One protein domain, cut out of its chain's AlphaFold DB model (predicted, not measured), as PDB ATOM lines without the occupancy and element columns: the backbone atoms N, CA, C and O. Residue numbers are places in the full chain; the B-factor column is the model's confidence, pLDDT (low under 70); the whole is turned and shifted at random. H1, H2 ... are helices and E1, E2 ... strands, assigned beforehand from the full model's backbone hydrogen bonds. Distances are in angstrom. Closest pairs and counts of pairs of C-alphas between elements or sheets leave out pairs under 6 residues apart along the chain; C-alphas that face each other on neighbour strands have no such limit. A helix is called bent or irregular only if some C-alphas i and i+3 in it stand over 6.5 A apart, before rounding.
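What this domain is: This is residues 37 to 134 and 148 to 174 of the 485 residues of an uncharacterized protein of Aegilops tauschii subsp. strangulata (UniProt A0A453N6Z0). A long helical hairpin, bent H1 and the longer H2, makes the longest axis; H3 packs on both its legs and H4 on H2, away from the hairpin's turn. Two small two-stranded sheets, E1 with E4 and the hairpin E2 with E3, sit near the end of H2 at residue 92. The printed part has 125 residues, with four named helices and four named strands in the order H1 H2 E1 E2 E3 H3 H4 E4; both sheets are antiparallel and the class is mostly helix. It is compact, with a radius of gyration of the C-alphas of 15.9 A, yet elongated, spanning 50 by 32 by 20 A.

How they stand to each other: H1, residues 37 to 58, was assigned as one helix by its hydrogen bonds but is bent: C-alphas 45 and 48 are 7.0 A apart, and its arms H1a and H1b stand at 31 degrees. H1b and H2, residues 66 to 92, form a helical hairpin and only just touch, with 3 pairs of C-alphas within 8 A, the closest Leu 55 and Lys 76 at 6.7 A. H2 touches H3, residues 119 to 134, with residues 80 to 92 alone, at a shallow tilt of 25 degrees, opposite ways; the closest C-alphas, Gly 91 and Arg 122, are 4.1 A apart. H3 touches H1a with residues 121 to 128 alone, the closest C-alphas being Val 44 and Cys 125 at 6.5 A. H2 touches H4, residues 152 to 164, with residues 77 to 88 alone, at 34 degrees, only just short of steep; the closest C-alphas, Thr 81 and Leu 152, are 7.1 A apart. In antiparallel E1, residues 93 to 95, and E4, residues 169 to 171, N 94 and O 170 are 2.9 A apart, within hydrogen-bond range. In the hairpin of E2, residues 100 to 103, and E3, residues 108 to 111, N 103 and O 108 are 2.8 A apart. Every O i to N i+4 pair is within range in H1a, H2, H3 and H4, and 6 of 7 in H1b.

Where its parts are: H1a, residues 37 to 45, begins at C-alpha 37 (44.304, 5.094, 43.592) and is 12.1 A long; H1b, residues 48 to 58, is 16.0 A. H2 measures 37.3 A, H3 22.8 A and H4 18.1 A. E4 ends at C-alpha 171 (52.503, 22.243, 50.119).

The domain as a whole: The C-alphas farthest apart, Ser 63 and Leu 97, are 50.4 A apart. Residues 135 to 147 are not printed, and C-alphas 134 and 148 are 19.2 A apart across the cut. Of the links that are printed whole, none is long. Residues 57 to 64 and 148 to 149 have pLDDT under 70.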
ATOM      1  N   ALA A  37      43.648   4.091  44.423       72.50
ATOM      2  CA  ALA A  37      44.304   5.094  43.592       72.50
ATOM      3  C   ALA A  37      43.617   5.196  42.224       72.50
ATOM      4  O   ALA A  37      43.350   6.305  41.761       72.50
ATOM      5  N   ASP A  38      43.234   4.058  41.640       79.19
ATOM      6  CA  ASP A  38      42.491   4.006  40.376       79.19
ATOM      7  C   ASP A  38      41.094   4.619  40.497       79.19
ATOM      8  O   ASP A  38      40.651   5.363  39.619       79.19
ATOM      9  N   LEU A  39      40.409   4.378  41.621       84.62
ATOM     10  CA  LEU A  39      39.126   5.015  41.903       84.62
ATOM     11  C   LEU A  39      39.275   6.536  42.019       84.62
ATOM     12  O   LEU A  39      38.495   7.270  41.414       84.62
ATOM     13  N   LEU A  40      40.278   7.017  42.760       85.69
ATOM     14  CA  LEU A  40      40.531   8.449  42.908       85.69
ATOM     15  C   LEU A  40      40.876   9.101  41.564       85.69
ATOM     16  O   LEU A  40      40.328  10.151  41.238       85.69
ATOM     17  N   LYS A  41      41.722   8.451  40.762       87.94
ATOM     18  CA  LYS A  41      42.051   8.895  39.405       87.94
ATOM     19  C   LYS A  41      40.803   8.975  38.526       87.94
ATOM     20  O   LYS A  41      40.590   9.987  37.871       87.94
ATOM     21  N   SER A  42      39.934   7.965  38.568       89.94
ATOM     22  CA  SER A  42      38.661   7.975  37.834       89.94
ATOM     23  C   SER A  42      37.721   9.104  38.287       89.94
ATOM     24  O   SER A  42      37.018   9.709  37.474       89.94
ATOM     25  N   TRP A  43      37.723   9.445  39.578       90.12
ATOM     26  CA  TRP A  43      36.969  10.592  40.085       90.12
ATOM     27  C   TRP A  43      37.500  11.921  39.548       90.12
ATOM     28  O   TRP A  43      36.708  12.724  39.057       90.12
ATOM     29  N   VAL A  44      38.817  12.120  39.622       90.88
ATOM     30  CA  VAL A  44      39.499  13.348  39.192       90.88
ATOM     31  C   VAL A  44      39.354  13.569  37.686       90.88
ATOM     32  O   VAL A  44      38.956  14.652  37.280       90.88
ATOM     33  N   VAL A  45      39.615  12.538  36.878       88.00
ATOM     34  CA  VAL A  45      39.704  12.660  35.411       88.00
ATOM     35  C   VAL A  45      38.340  12.543  34.727       88.00
ATOM     36  O   VAL A  45      38.094  13.206  33.726       88.00
ATOM     37  N   ASN A  46      37.425  11.719  35.252       86.38
ATOM     38  CA  ASN A  46      36.168  11.417  34.551       86.38
ATOM     39  C   ASN A  46      34.944  11.980  35.275       86.38
ATOM     40  O   ASN A  46      34.140  12.711  34.699       86.38
ATOM     41  N   THR A  47      34.775  11.618  36.549       88.06
ATOM     42  CA  THR A  47      33.496  11.829  37.249       88.06
ATOM     43  C   THR A  47      33.246  13.304  37.539       88.06
ATOM     44  O   THR A  47      32.169  13.818  37.238       88.06
ATOM     45  N   ILE A  48      34.227  13.998  38.116       90.81
ATOM     46  CA  ILE A  48      34.081  15.405  38.494       90.81
ATOM     47  C   ILE A  48      33.925  16.311  37.259       90.81
ATOM     48  O   ILE A  48      32.972  17.098  37.244       90.81
ATOM     49  N   PRO A  49      34.745  16.179  36.196       86.19
ATOM     50  CA  PRO A  49      34.549  16.951  34.968       86.19
ATOM     51  C   PRO A  49      33.170  16.721  34.342       86.19
ATOM     52  O   PRO A  49      32.507  17.668  33.910       86.19
ATOM     53  N   PHE A  50      32.675  15.478  34.364       85.75
ATOM     54  CA  PHE A  50      31.325  15.168  33.903       85.75
ATOM     55  C   PHE A  50      30.246  15.869  34.745       85.75
ATOM     56  O   PHE A  50      29.307  16.441  34.186       85.75
ATOM     57  N   VAL A  51      30.369  15.882  36.076       86.88
ATOM     58  CA  VAL A  51      29.439  16.601  36.967       86.88
ATOM     59  C   VAL A  51      29.424  18.101  36.652       86.88
ATOM     60  O   VAL A  51      28.346  18.676  36.484       86.88
ATOM     61  N   LEU A  52      30.597  18.721  36.489       84.19
ATOM     62  CA  LEU A  52      30.732  20.141  36.135       84.19
ATOM     63  C   LEU A  52      30.092  20.466  34.777       84.19
ATOM     64  O   LEU A  52      29.353  21.448  34.654       84.19
ATOM     65  N   LYS A  53      30.290  19.606  33.770       84.12
ATOM     66  CA  LYS A  53      29.669  19.763  32.446       84.12
ATOM     67  C   LYS A  53      28.139  19.730  32.518       84.12
ATOM     68  O   LYS A  53      27.477  20.532  31.860       84.12
ATOM     69  N   ASN A  54      27.566  18.847  33.334       80.00
ATOM     70  CA  ASN A  54      26.111  18.742  33.485       80.00
ATOM     71  C   ASN A  54      25.510  19.910  34.282       80.00
ATOM     72  O   ASN A  54      24.425  20.380  33.939       80.00
ATOM     73  N   LEU A  55      26.223  20.438  35.283       78.50
ATOM     74  CA  LEU A  55      25.808  21.640  36.019       78.50
ATOM     75  C   LEU A  55      25.605  22.840  35.080       78.50
ATOM     76  O   LEU A  55      24.606  23.549  35.195       78.50
ATOM     77  N   LYS A  56      26.485  23.025  34.089       70.31
ATOM     78  CA  LYS A  56      26.368  24.104  33.090       70.31
ATOM     79  C   LYS A  56      25.100  24.019  32.236       70.31
ATOM     80  O   LYS A  56      24.494  25.047  31.938       70.31
ATOM     81  N   LEU A  57      24.679  22.813  31.849       58.03
ATOM     82  CA  LEU A  57      23.508  22.614  30.984       58.03
ATOM     83  C   LEU A  57      22.199  23.007  31.677       58.03
ATOM     84  O   LEU A  57      21.313  23.577  31.044       58.03
ATOM     85  N   THR A  58      22.099  22.774  32.988       56.53
ATOM     86  CA  THR A  58      20.897  23.121  33.767       56.53
ATOM     87  C   THR A  58      20.641  24.630  33.854       56.53
ATOM     88  O   THR A  58      19.495  25.045  33.997       56.53
ATOM     89  N   SER A  59      21.677  25.456  33.673       57.22
ATOM     90  CA  SER A  59      21.572  26.920  33.670       57.22
ATOM     91  C   SER A  59      21.066  27.508  32.345       57.22
ATOM     92  O   SER A  59      20.659  28.667  32.327       57.22
ATOM     93  N   LYS A  60      21.107  26.755  31.235       56.53
ATOM     94  CA  LYS A  60      20.719  27.235  29.890       56.53
ATOM     95  C   LYS A  60      19.276  26.883  29.495       56.53
ATOM     96  O   LYS A  60      18.814  27.301  28.437       56.53
ATOM     97  N   GLY A  61      18.548  26.127  30.323       54.28
ATOM     98  CA  GLY A  61      17.148  25.767  30.077       54.28
ATOM     99  C   GLY A  61      16.202  26.950  30.310       54.28
ATOM    100  O   GLY A  61      15.944  27.333  31.448       54.28
ATOM    101  N   SER A  62      15.667  27.531  29.235       56.25
ATOM    102  CA  SER A  62      14.772  28.692  29.271       56.25
ATOM    103  C   SER A  62      13.384  28.345  29.833       56.25
ATOM    104  O   SER A  62      12.490  27.983  29.074       56.25
ATOM    105  N   SER A  63      13.201  28.421  31.155       60.88
ATOM    106  CA  SER A  63      11.905  28.634  31.842       60.88
ATOM    107  C   SER A  63      12.099  28.615  33.371       60.88
ATOM    108  O   SER A  63      11.431  27.857  34.074       60.88
ATOM    109  N   LEU A  64      13.034  29.403  33.903       65.50
ATOM    110  CA  LEU A  64      13.239  29.541  35.352       65.50
ATOM    111  C   LEU A  64      12.771  30.926  35.796       65.50
ATOM    112  O   LEU A  64      13.056  31.924  35.137       65.50
ATOM    113  N   THR A  65      12.042  30.990  36.907       78.12
ATOM    114  CA  THR A  65      11.765  32.259  37.589       78.12
ATOM    115  C   THR A  65      13.051  32.819  38.205       78.12
ATOM    116  O   THR A  65      13.963  32.058  38.529       78.12
ATOM    117  N   ASP A  66      13.119  34.133  38.452       76.94
ATOM    118  CA  ASP A  66      14.295  34.773  39.072       76.94
ATOM    119  C   ASP A  66      14.718  34.086  40.385       76.94
ATOM    120  O   ASP A  66      15.902  33.905  40.658       76.94
ATOM    121  N   SER A  67      13.747  33.629  41.186       80.12
ATOM    122  CA  SER A  67      14.015  32.911  42.438       80.12
ATOM    123  C   SER A  67      14.625  31.525  42.220       80.12
ATOM    124  O   SER A  67      15.431  31.083  43.039       80.12
ATOM    125  N   GLU A  68      14.228  30.814  41.166       81.75
ATOM    126  CA  GLU A  68      14.779  29.496  40.837       81.75
ATOM    127  C   GLU A  68      16.172  29.627  40.216       81.75
ATOM    128  O   GLU A  68      17.050  28.817  40.509       81.75
ATOM    129  N   MET A  69      16.405  30.685  39.433       77.94
ATOM    130  CA  MET A  69      17.723  31.011  38.891       77.94
ATOM    131  C   MET A  69      18.722  31.350  40.004       77.94
ATOM    132  O   MET A  69      19.814  30.790  40.021       77.94
ATOM    133  N   ILE A  70      18.341  32.191  40.976       79.69
ATOM    134  CA  ILE A  70      19.184  32.511  42.143       79.69
ATOM    135  C   ILE A  70      19.558  31.239  42.908       79.69
ATOM    136  O   ILE A  70      20.725  31.029  43.229       79.69
ATOM    137  N   LYS A  71      18.575  30.370  43.163       83.44
ATOM    138  CA  LYS A  71      18.806  29.104  43.859       83.44
ATOM    139  C   LYS A  71      19.750  28.183  43.076       83.44
ATOM    140  O   LYS A  71      20.650  27.603  43.669       83.44
ATOM    141  N   CYS A  72      19.578  28.080  41.757       82.00
ATOM    142  CA  CYS A  72      20.459  27.296  40.888       82.00
ATOM    143  C   CYS A  72      21.905  27.822  40.918       82.00
ATOM    144  O   CYS A  72      22.844  27.037  41.026       82.00
ATOM    145  N   ILE A  73      22.091  29.147  40.894       81.19
ATOM    146  CA  ILE A  73      23.411  29.785  41.008       81.19
ATOM    147  C   ILE A  73      24.063  29.453  42.358       81.19
ATOM    148  O   ILE A  73      25.239  29.094  42.395       81.19
ATOM    149  N   GLU A  74      23.312  29.523  43.460       84.62
ATOM    150  CA  GLU A  74      23.819  29.198  44.798       84.62
ATOM    151  C   GLU A  74      24.188  27.711  44.935       84.62
ATOM    152  O   GLU A  74      25.268  27.383  45.426       84.62
ATOM    153  N   GLU A  75      23.340  26.805  44.440       86.75
ATOM    154  CA  GLU A  75      23.611  25.361  44.428       86.75
ATOM    155  C   GLU A  75      24.833  25.024  43.564       86.75
ATOM    156  O   GLU A  75      25.700  24.257  43.987       86.75
ATOM    157  N   LYS A  76      24.952  25.639  42.383       86.69
ATOM    158  CA  LYS A  76      26.122  25.493  41.510       86.69
ATOM    159  C   LYS A  76      27.394  25.964  42.206       86.69
ATOM    160  O   LYS A  76      28.375  25.221  42.227       86.69
ATOM    161  N   PHE A  77      27.367  27.153  42.808       88.81
ATOM    162  CA  PHE A  77      28.509  27.702  43.534       88.81
ATOM    163  C   PHE A  77      28.931  26.794  44.697       88.81
ATOM    164  O   PHE A  77      30.123  26.554  44.903       88.81
ATOM    165  N   GLN A  78      27.964  26.229  45.427       91.00
ATOM    166  CA  GLN A  78      28.238  25.280  46.504       91.00
ATOM    167  C   GLN A  78      28.938  24.020  45.981       91.00
ATOM    168  O   GLN A  78      29.929  23.583  46.567       91.00
ATOM    169  N   VAL A  79      28.467  23.447  44.868       92.12
ATOM    170  CA  VAL A  79      29.097  22.257  44.276       92.12
ATOM    171  C   VAL A  79      30.507  22.567  43.772       92.12
ATOM    172  O   VAL A  79      31.434  21.814  44.067       92.12
ATOM    173  N   GLN A  80      30.696  23.690  43.075       93.38
ATOM    174  CA  GLN A  80      32.020  24.136  42.629       93.38
ATOM    175  C   GLN A  80      32.974  24.335  43.811       93.38
ATOM    176  O   GLN A  80      34.123  23.910  43.743       93.38
ATOM    177  N   THR A  81      32.493  24.901  44.918       94.00
ATOM    178  CA  THR A  81      33.277  25.099  46.143       94.00
ATOM    179  C   THR A  81      33.739  23.774  46.757       94.00
ATOM    180  O   THR A  81      34.904  23.645  47.129       94.00
ATOM    181  N   GLU A  82      32.866  22.767  46.845       94.94
ATOM    182  CA  GLU A  82      33.250  21.446  47.369       94.94
ATOM    183  C   GLU A  82      34.256  20.726  46.460       94.94
ATOM    184  O   GLU A  82      35.226  20.139  46.944       94.94
ATOM    185  N   ILE A  83      34.066  20.815  45.140       95.44
ATOM    186  CA  ILE A  83      35.004  20.258  44.158       95.44
ATOM    187  C   ILE A  83      36.367  20.954  44.259       95.44
ATOM    188  O   ILE A  83      37.405  20.293  44.289       95.44
ATOM    189  N   LEU A  84      36.365  22.281  44.376       96.75
ATOM    190  CA  LEU A  84      37.567  23.085  44.531       96.75
ATOM    191  C   LEU A  84      38.351  22.693  45.783       96.75
ATOM    192  O   LEU A  84      39.555  22.463  45.702       96.75
ATOM    193  N   LYS A  85      37.682  22.559  46.936       95.88
ATOM    194  CA  LYS A  85      38.325  22.085  48.175       95.88
ATOM    195  C   LYS A  85      38.960  20.722  47.975       95.88
ATOM    196  O   LYS A  85      40.092  20.506  48.401       95.88
ATOM    197  N   PHE A  86      38.231  19.799  47.348       95.56
ATOM    198  CA  PHE A  86      38.719  18.454  47.097       95.56
ATOM    199  C   PHE A  86      40.003  18.486  46.264       95.56
ATOM    200  O   PHE A  86      41.026  17.972  46.720       95.56
ATOM    201  N   PHE A  87      39.991  19.146  45.104       96.69
ATOM    202  CA  PHE A  87      41.186  19.233  44.272       96.69
ATOM    203  C   PHE A  87      42.322  19.999  44.949       96.69
ATOM    204  O   PHE A  87      43.470  19.590  44.823       96.69
ATOM    205  N   ALA A  88      42.040  21.052  45.719       96.88
ATOM    206  CA  ALA A  88      43.073  21.791  46.440       96.88
ATOM    207  C   ALA A  88      43.743  20.927  47.519       96.88
ATOM    208  O   ALA A  88      44.968  20.869  47.596       96.88
ATOM    209  N   VAL A  89      42.961  20.201  48.324       95.69
ATOM    210  CA  VAL A  89      43.482  19.309  49.374       95.69
ATOM    211  C   VAL A  89      44.306  18.167  48.780       95.69
ATOM    212  O   VAL A  89      45.383  17.872  49.299       95.69
ATOM    213  N   GLN A  90      43.827  17.529  47.704       94.44
ATOM    214  CA  GLN A  90      44.540  16.411  47.078       94.44
ATOM    215  C   GLN A  90      45.723  16.881  46.219       94.44
ATOM    216  O   GLN A  90      46.804  16.303  46.285       94.44
ATOM    217  N   GLY A  91      45.550  17.942  45.438       95.38
ATOM    218  CA  GLY A  91      46.550  18.449  44.505       95.38
ATOM    219  C   GLY A  91      47.662  19.237  45.184       95.38
ATOM    220  O   GLY A  91      48.830  18.940  44.970       95.38
ATOM    221  N   LEU A  92      47.319  20.207  46.036       96.56
ATOM    222  CA  LEU A  92      48.266  21.231  46.497       96.56
ATOM    223  C   LEU A  92      48.944  20.894  47.825       96.56
ATOM    224  O   LEU A  92      50.048  21.371  48.081       96.56
ATOM    225  N   PHE A  93      48.312  20.082  48.676       96.00
ATOM    226  CA  PHE A  93      48.715  19.951  50.077       96.00
ATOM    227  C   PHE A  93      49.026  18.518  50.514       96.00
ATOM    228  O   PHE A  93      48.519  17.530  49.976       96.00
ATOM    229  N   SER A  94      49.831  18.419  51.567       93.50
ATOM    230  CA  SER A  94      50.114  17.194  52.311       93.50
ATOM    231  C   SER A  94      49.976  17.449  53.812       93.50
ATOM    232  O   SER A  94      50.354  18.507  54.315       93.50
ATOM    233  N   ALA A  95      49.454  16.462  54.541       92.81
ATOM    234  CA  ALA A  95      49.421  16.480  55.999       92.81
ATOM    235  C   ALA A  95      50.679  15.811  56.572       92.81
ATOM    236  O   ALA A  95      51.043  14.703  56.185       92.81
ATOM    237  N   SER A  96      51.322  16.476  57.530       86.44
ATOM    238  CA  SER A  96      52.493  15.955  58.250       86.44
ATOM    239  C   SER A  96      52.133  14.926  59.329       86.44
ATOM    240  O   SER A  96      52.967  14.099  59.692       86.44
ATOM    241  N   LEU A  97      50.896  14.961  59.844       81.25
ATOM    242  CA  LEU A  97      50.436  14.090  60.924       81.25
ATOM    243  C   LEU A  97      49.086  13.447  60.588       81.25
ATOM    244  O   LEU A  97      48.040  14.089  60.651       81.25
ATOM    245  N   GLY A  98      49.118  12.145  60.305       84.69
ATOM    246  CA  GLY A  98      47.920  11.354  60.028       84.69
ATOM    247  C   GLY A  98      47.278  11.662  58.674       84.69
ATOM    248  O   GLY A  98      47.862  12.305  57.810       84.69
ATOM    249  N   THR A  99      46.061  11.156  58.483       87.81
ATOM    250  CA  THR A  99      45.300  11.279  57.227       87.81
ATOM    251  C   THR A  99      44.165  12.292  57.322       87.81
ATOM    252  O   THR A  99      43.364  12.404  56.401       87.81
ATOM    253  N   GLU A 100      44.023  12.981  58.453       92.25
ATOM    254  CA  GLU A 100      42.915  13.898  58.696       92.25
ATOM    255  C   GLU A 100      43.403  15.127  59.465       92.25
ATOM    256  O   GLU A 100      44.068  14.995  60.491       92.25
ATOM    257  N   VAL A 101      43.031  16.318  58.995       93.50
ATOM    258  CA  VAL A 101      43.346  17.596  59.647       93.50
ATOM    259  C   VAL A 101      42.070  18.420  59.748       93.50
ATOM    260  O   VAL A 101      41.308  18.514  58.789       93.50
ATOM    261  N   THR A 102      41.821  19.017  60.910       92.81
ATOM    262  CA  THR A 102      40.670  19.902  61.120       92.81
ATOM    263  C   THR A 102      41.121  21.354  61.081       92.81
ATOM    264  O   THR A 102      41.978  21.756  61.865       92.81
ATOM    265  N   SER A 103      40.516  22.143  60.195       92.00
ATOM    266  CA  SER A 103      40.623  23.598  60.211       92.00
ATOM    267  C   SER A 103      39.516  24.173  61.082       92.00
ATOM    268  O   SER A 103      38.332  24.017  60.786       92.00
ATOM    269  N   PHE A 104      39.894  24.851  62.162       90.94
ATOM    270  CA  PHE A 104      38.934  25.546  63.022       90.94
ATOM    271  C   PHE A 104      38.378  26.810  62.365       90.94
ATOM    272  O   PHE A 104      37.220  27.149  62.591       90.94
ATOM    273  N   GLU A 105      39.185  27.483  61.543       91.06
ATOM    274  CA  GLU A 105      38.786  28.696  60.827       91.06
ATOM    275  C   GLU A 105      37.757  28.392  59.736       91.06
ATOM    276  O   GLU A 105      36.748  29.084  59.625       91.06
ATOM    277  N   LEU A 106      37.972  27.311  58.981       89.81
ATOM    278  CA  LEU A 106      37.028  26.860  57.955       89.81
ATOM    279  C   LEU A 106      35.905  25.989  58.531       89.81
ATOM    280  O   LEU A 106      34.945  25.708  57.830       89.81
ATOM    281  N   GLN A 107      36.009  25.578  59.801       91.25
ATOM    282  CA  GLN A 107      35.110  24.612  60.446       91.25
ATOM    283  C   GLN A 107      34.974  23.305  59.650       91.25
ATOM    284  O   GLN A 107      33.923  22.666  59.624       91.25
ATOM    285  N   GLU A 108      36.070  22.889  59.019       91.62
ATOM    286  CA  GLU A 108      36.109  21.783  58.069       91.62
ATOM    287  C   GLU A 108      37.155  20.745  58.451       91.62
ATOM    288  O   GLU A 108      38.158  21.026  59.112       91.62
ATOM    289  N   LYS A 109      36.910  19.507  58.020       93.31
ATOM    290  CA  LYS A 109      37.822  18.385  58.213       93.31
ATOM    291  C   LYS A 109      38.322  17.900  56.860       93.31
ATOM    292  O   LYS A 109      37.569  17.301  56.099       93.31
ATOM    293  N   PHE A 110      39.606  18.106  56.610       93.50
ATOM    294  CA  PHE A 110      40.298  17.635  55.420       93.50
ATOM    295  C   PHE A 110      40.776  16.209  55.619       93.50
ATOM    296  O   PHE A 110      41.176  15.824  56.722       93.50
ATOM    297  N   LYS A 111      40.725  15.423  54.544       91.94
ATOM    298  CA  LYS A 111      41.151  14.028  54.548       91.94
ATOM    299  C   LYS A 111      42.071  13.757  53.372       91.94
ATOM    300  O   LYS A 111      41.752  14.113  52.241       91.94
ATOM    301  N   TRP A 112      43.160  13.063  53.652       91.69
ATOM    302  CA  TRP A 112      44.060  12.516  52.653       91.69
ATOM    303  C   TRP A 112      43.892  10.995  52.588       91.69
ATOM    304  O   TRP A 112      43.582  10.362  53.606       91.69
ATOM    305  N   PRO A 113      44.083  10.382  51.411       86.62
ATOM    306  CA  PRO A 113      44.168   8.937  51.286       86.62
ATOM    307  C   PRO A 113      45.252   8.356  52.206       86.62
ATOM    308  O   PRO A 113      46.270   8.991  52.475       86.62
ATOM    309  N   LYS A 114      45.035   7.127  52.696       84.56
ATOM    310  CA  LYS A 114      46.010   6.427  53.556       84.56
ATOM    311  C   LYS A 114      47.328   6.164  52.831       84.56
ATOM    312  O   LYS A 114      48.389   6.221  53.444       84.56
ATOM    313  N   THR A 115      47.234   5.859  51.543       84.62
ATOM    314  CA  THR A 115      48.379   5.702  50.651       84.62
ATOM    315  C   THR A 115      48.618   7.029  49.954       84.62
ATOM    316  O   THR A 115      47.674   7.619  49.432       84.62
ATOM    317  N   ALA A 116      49.864   7.499  49.936       83.88
ATOM    318  CA  ALA A 116      50.208   8.711  49.206       83.88
ATOM    319  C   ALA A 116      49.838   8.564  47.721       83.88
ATOM    320  O   ALA A 116      50.127   7.544  47.097       83.88
ATOM    321  N   ILE A 117      49.191   9.588  47.171       90.00
ATOM    322  CA  ILE A 117      48.835   9.645  45.752       90.00
ATOM    323  C   ILE A 117      50.041  10.078  44.918       90.00
ATOM    324  O   ILE A 117      50.905  10.814  45.406       90.00
ATOM    325  N   SER A 118      50.100   9.614  43.669       92.25
ATOM    326  CA  SER A 118      51.211   9.908  42.762       92.25
ATOM    327  C   SER A 118      51.292  11.396  42.417       92.25
ATOM    328  O   SER A 118      50.281  12.097  42.379       92.25
ATOM    329  N   THR A 119      52.500  11.874  42.108       93.31
ATOM    330  CA  THR A 119      52.724  13.251  41.642       93.31
ATOM    331  C   THR A 119      51.902  13.567  40.395       93.31
ATOM    332  O   THR A 119      51.311  14.635  40.323       93.31
ATOM    333  N   SER A 120      51.778  12.623  39.458       93.69
ATOM    334  CA  SER A 120      50.953  12.796  38.258       93.69
ATOM    335  C   SER A 120      49.481  13.035  38.595       93.69
ATOM    336  O   SER A 120      48.865  13.924  38.027       93.69
ATOM    337  N   LEU A 121      48.918  12.296  39.561       94.00
ATOM    338  CA  LEU A 121      47.530  12.505  39.982       94.00
ATOM    339  C   LEU A 121      47.345  13.833  40.732       94.00
ATOM    340  O   LEU A 121      46.283  14.445  40.647       94.00
ATOM    341  N   ARG A 122      48.369  14.292  41.462       95.19
ATOM    342  CA  ARG A 122      48.355  15.629  42.073       95.19
ATOM    343  C   ARG A 122      48.366  16.726  41.017       95.19
ATOM    344  O   ARG A 122      47.554  17.636  41.122       95.19
ATOM    345  N   ASN A 123      49.230  16.610  40.012       95.62
ATOM    346  CA  ASN A 123      49.295  17.538  38.885       95.62
ATOM    347  C   ASN A 123      47.954  17.597  38.137       95.62
ATOM    348  O   ASN A 123      47.433  18.683  37.931       95.62
ATOM    349  N   GLU A 124      47.324  16.449  37.885       95.44
ATOM    350  CA  GLU A 124      45.979  16.403  37.299       95.44
ATOM    351  C   GLU A 124      44.952  17.155  38.169       95.44
ATOM    352  O   GLU A 124      44.146  17.924  37.661       95.44
ATOM    353  N   CYS A 125      44.991  17.021  39.502       96.50
ATOM    354  CA  CYS A 125      44.113  17.816  40.373       96.50
ATOM    355  C   CYS A 125      44.346  19.331  40.215       96.50
ATOM    356  O   CYS A 125      43.399  20.105  40.342       96.50
ATOM    357  N   ILE A 126      45.587  19.761  39.963       96.94
ATOM    358  CA  ILE A 126      45.927  21.169  39.715       96.94
ATOM    359  C   ILE A 126      45.362  21.626  38.371       96.94
ATOM    360  O   ILE A 126      44.730  22.675  38.306       96.94
ATOM    361  N   GLU A 127      45.514  20.828  37.321       96.31
ATOM    362  CA  GLU A 127      44.954  21.117  35.997       96.31
ATOM    363  C   GLU A 127      43.419  21.202  36.047       96.31
ATOM    364  O   GLU A 127      42.820  22.141  35.517       96.31
ATOM    365  N   GLN A 128      42.766  20.304  36.792       96.19
ATOM    366  CA  GLN A 128      41.320  20.366  37.022       96.19
ATOM    367  C   GLN A 128      40.899  21.602  37.844       96.19
ATOM    368  O   GLN A 128      39.821  22.152  37.607       96.19
ATOM    369  N   LEU A 129      41.732  22.091  38.776       97.00
ATOM    370  CA  LEU A 129      41.498  23.386  39.438       97.00
ATOM    371  C   LEU A 129      41.559  24.544  38.445       97.00
ATOM    372  O   LEU A 129      40.702  25.426  38.501       97.00
ATOM    373  N   GLN A 130      42.544  24.540  37.546       97.25
ATOM    374  CA  GLN A 130      42.701  25.585  36.536       97.25
ATOM    375  C   GLN A 130      41.466  25.669  35.632       97.25
ATOM    376  O   GLN A 130      40.933  26.765  35.446       97.25
ATOM    377  N   LEU A 131      40.961  24.522  35.165       95.75
ATOM    378  CA  LEU A 131      39.729  24.420  34.371       95.75
ATOM    379  C   LEU A 131      38.487  24.885  35.146       95.75
ATOM    380  O   LEU A 131      37.655  25.620  34.616       95.75
ATOM    381  N   LEU A 132      38.357  24.491  36.416       95.31
ATOM    382  CA  LEU A 132      37.234  24.903  37.261       95.31
ATOM    383  C   LEU A 132      37.195  26.426  37.471       95.31
ATOM    384  O   LEU A 132      36.118  27.025  37.487       95.31
ATOM    385  N   LEU A 133      38.361  27.045  37.651       95.69
ATOM    386  CA  LEU A 133      38.491  28.488  37.844       95.69
ATOM    387  C   LEU A 133      38.254  29.261  36.540       95.69
ATOM    388  O   LEU A 133      37.570  30.280  36.571       95.69
ATOM    389  N   GLU A 134      38.735  28.753  35.402       94.31
ATOM    390  CA  GLU A 134      38.385  29.278  34.072       94.31
ATOM    391  C   GLU A 134      36.865  29.260  33.852       94.31
ATOM    392  O   GLU A 134      36.270  30.259  33.445       94.31
ATOM    393  N   LYS A 148      24.916  39.589  44.411       52.84
ATOM    394  CA  LYS A 148      26.332  39.679  44.782       52.84
ATOM    395  C   LYS A 148      26.965  38.331  44.427       52.84
ATOM    396  O   LYS A 148      26.769  37.381  45.179       52.84
ATOM    397  N   SER A 149      27.625  38.232  43.272       57.84
ATOM    398  CA  SER A 149      28.246  36.979  42.846       57.84
ATOM    399  C   SER A 149      29.252  36.532  43.910       57.84
ATOM    400  O   SER A 149      30.020  37.331  44.478       57.84
ATOM    401  N   ASN A 150      29.142  35.257  44.275       70.38
ATOM    402  CA  ASN A 150      30.162  34.605  45.065       70.38
ATOM    403  C   ASN A 150      31.289  34.253  44.096       70.38
ATOM    404  O   ASN A 150      31.128  33.401  43.230       70.38
ATOM    405  N   ASP A 151      32.403  34.948  44.256       86.69
ATOM    406  CA  ASP A 151      33.596  34.796  43.434       86.69
ATOM    407  C   ASP A 151      34.365  33.541  43.888       86.69
ATOM    408  O   ASP A 151      34.841  33.458  45.031       86.69
ATOM    409  N   LEU A 152      34.445  32.540  43.003       93.00
ATOM    410  CA  LEU A 152      35.131  31.273  43.278       93.00
ATOM    411  C   LEU A 152      36.650  31.466  43.392       93.00
ATOM    412  O   LEU A 152      37.282  30.794  44.208       93.00
ATOM    413  N   GLY A 153      37.225  32.405  42.634       94.69
ATOM    414  CA  GLY A 153      38.635  32.772  42.723       94.69
ATOM    415  C   GLY A 153      38.983  33.358  44.091       94.69
ATOM    416  O   GLY A 153      39.927  32.909  44.741       94.69
ATOM    417  N   PHE A 154      38.156  34.268  44.611       92.38
ATOM    418  CA  PHE A 154      38.312  34.769  45.983       92.38
ATOM    419  C   PHE A 154      38.213  33.643  47.019       92.38
ATOM    420  O   PHE A 154      39.014  33.576  47.959       92.38
ATOM    421  N   TYR A 155      37.224  32.753  46.869       95.19
ATOM    422  CA  TYR A 155      37.073  31.618  47.776       95.19
ATOM    423  C   TYR A 155      38.337  30.749  47.787       95.19
ATOM    424  O   TYR A 155      38.839  30.415  48.863       95.19
ATOM    425  N   PHE A 156      38.865  30.426  46.605       97.50
ATOM    426  CA  PHE A 156      40.091  29.654  46.422       97.50
ATOM    427  C   PHE A 156      41.290  30.283  47.126       97.50
ATOM    428  O   PHE A 156      41.974  29.611  47.899       97.50
ATOM    429  N   MET A 157      41.503  31.581  46.932       96.31
ATOM    430  CA  MET A 157      42.641  32.287  47.518       96.31
ATOM    431  C   MET A 157      42.537  32.373  49.039       96.31
ATOM    432  O   MET A 157      43.513  32.116  49.751       96.31
ATOM    433  N   ARG A 158      41.330  32.608  49.571       94.25
ATOM    434  CA  ARG A 158      41.075  32.519  51.015       94.25
ATOM    435  C   ARG A 158      41.329  31.109  51.547       94.25
ATOM    436  O   ARG A 158      41.922  30.963  52.616       94.25
ATOM    437  N   PHE A 159      40.884  30.084  50.822       96.31
ATOM    438  CA  PHE A 159      41.072  28.686  51.194       96.31
ATOM    439  C   PHE A 159      42.559  28.325  51.268       96.31
ATOM    440  O   PHE A 159      43.007  27.864  52.317       96.31
ATOM    441  N   ILE A 160      43.341  28.611  50.220       96.00
ATOM    442  CA  ILE A 160      44.790  28.364  50.201       96.00
ATOM    443  C   ILE A 160      45.477  29.087  51.351       96.00
ATOM    444  O   ILE A 160      46.197  28.452  52.116       96.00
ATOM    445  N   ASN A 161      45.226  30.389  51.513       94.50
ATOM    446  CA  ASN A 161      45.858  31.168  52.573       94.50
ATOM    447  C   ASN A 161      45.548  30.584  53.963       94.50
ATOM    448  O   ASN A 161      46.430  30.468  54.810       94.50
ATOM    449  N   THR A 162      44.309  30.141  54.185       95.12
ATOM    450  CA  THR A 162      43.914  29.508  55.450       95.12
ATOM    451  C   THR A 162      44.624  28.171  55.664       95.12
ATOM    452  O   THR A 162      45.144  27.916  56.747       95.12
ATOM    453  N   VAL A 163      44.670  27.313  54.643       95.19
ATOM    454  CA  VAL A 163      45.276  25.976  54.740       95.19
ATOM    455  C   VAL A 163      46.796  26.054  54.909       95.19
ATOM    456  O   VAL A 163      47.339  25.326  55.738       95.19
ATOM    457  N   CYS A 164      47.468  26.981  54.219       93.38
ATOM    458  CA  CYS A 164      48.899  27.260  54.388       93.38
ATOM    459  C   CYS A 164      49.271  27.691  55.817       93.38
ATOM    460  O   CYS A 164      50.400  27.474  56.247       93.38
ATOM    461  N   ASN A 165      48.332  28.280  56.567       93.62
ATOM    462  CA  ASN A 165      48.549  28.701  57.952       93.62
ATOM    463  C   ASN A 165      48.335  27.574  58.980       93.62
ATOM    464  O   ASN A 165      48.566  27.782  60.174       93.62
ATOM    465  N   ILE A 166      47.903  26.379  58.560       94.38
ATOM    466  CA  ILE A 166      47.733  25.236  59.462       94.38
ATOM    467  C   ILE A 166      49.103  24.576  59.699       94.38
ATOM    468  O   ILE A 166      49.661  24.013  58.762       94.38
ATOM    469  N   PRO A 167      49.630  24.522  60.942       92.19
ATOM    470  CA  PRO A 167      50.993  24.038  61.199       92.19
ATOM    471  C   PRO A 167      51.273  22.596  60.761       92.19
ATOM    472  O   PRO A 167      52.418  22.227  60.525       92.19
ATOM    473  N   SER A 168      50.236  21.753  60.702       92.25
ATOM    474  CA  SER A 168      50.359  20.353  60.298       92.25
ATOM    475  C   SER A 168      50.211  20.130  58.792       92.25
ATOM    476  O   SER A 168      50.278  18.976  58.366       92.25
ATOM    477  N   VAL A 169      49.980  21.177  57.999       94.88
ATOM    478  CA  VAL A 169      49.786  21.098  56.548       94.88
ATOM    479  C   VAL A 169      50.914  21.847  55.848       94.88
ATOM    480  O   VAL A 169      51.309  22.928  56.268       94.88
ATOM    481  N   SER A 170      51.432  21.269  54.772       94.38
ATOM    482  CA  SER A 170      52.408  21.909  53.894       94.38
ATOM    483  C   SER A 170      51.980  21.750  52.442       94.38
ATOM    484  O   SER A 170      51.170  20.875  52.123       94.38
ATOM    485  N   LEU A 171      52.561  22.551  51.546       95.50
ATOM    486  CA  LEU A 171      52.503  22.243  50.119       95.50
ATOM    487  C   LEU A 171      53.062  20.833  49.877       95.50
ATOM    488  O   LEU A 171      53.947  20.367  50.604       95.50
ATOM    489  N   PHE A 172      52.514  20.126  48.889       93.12
ATOM    490  CA  PHE A 172      52.934  18.750  48.606       93.12
ATOM    491  C   PHE A 172      54.365  18.670  48.060       93.12
ATOM    492  O   PHE A 172      55.002  17.623  48.177       93.12
ATOM    493  N   ARG A 173      54.849  19.768  47.470       91.56
ATOM    494  CA  ARG A 173      56.203  19.936  46.946       91.56
ATOM    495  C   ARG A 173      56.922  21.074  47.664       91.56
ATOM    496  O   ARG A 173      56.297  22.032  48.112       91.56
ATOM    497  N   THR A 174      58.243  20.962  47.735       93.06
ATOM    498  CA  THR A 174      59.122  22.043  48.192       93.06
ATOM    499  C   THR A 174      59.309  23.046  47.058       93.06
ATOM    500  O   THR A 174      59.524  22.636  45.920       93.06
TER     501      THR A 174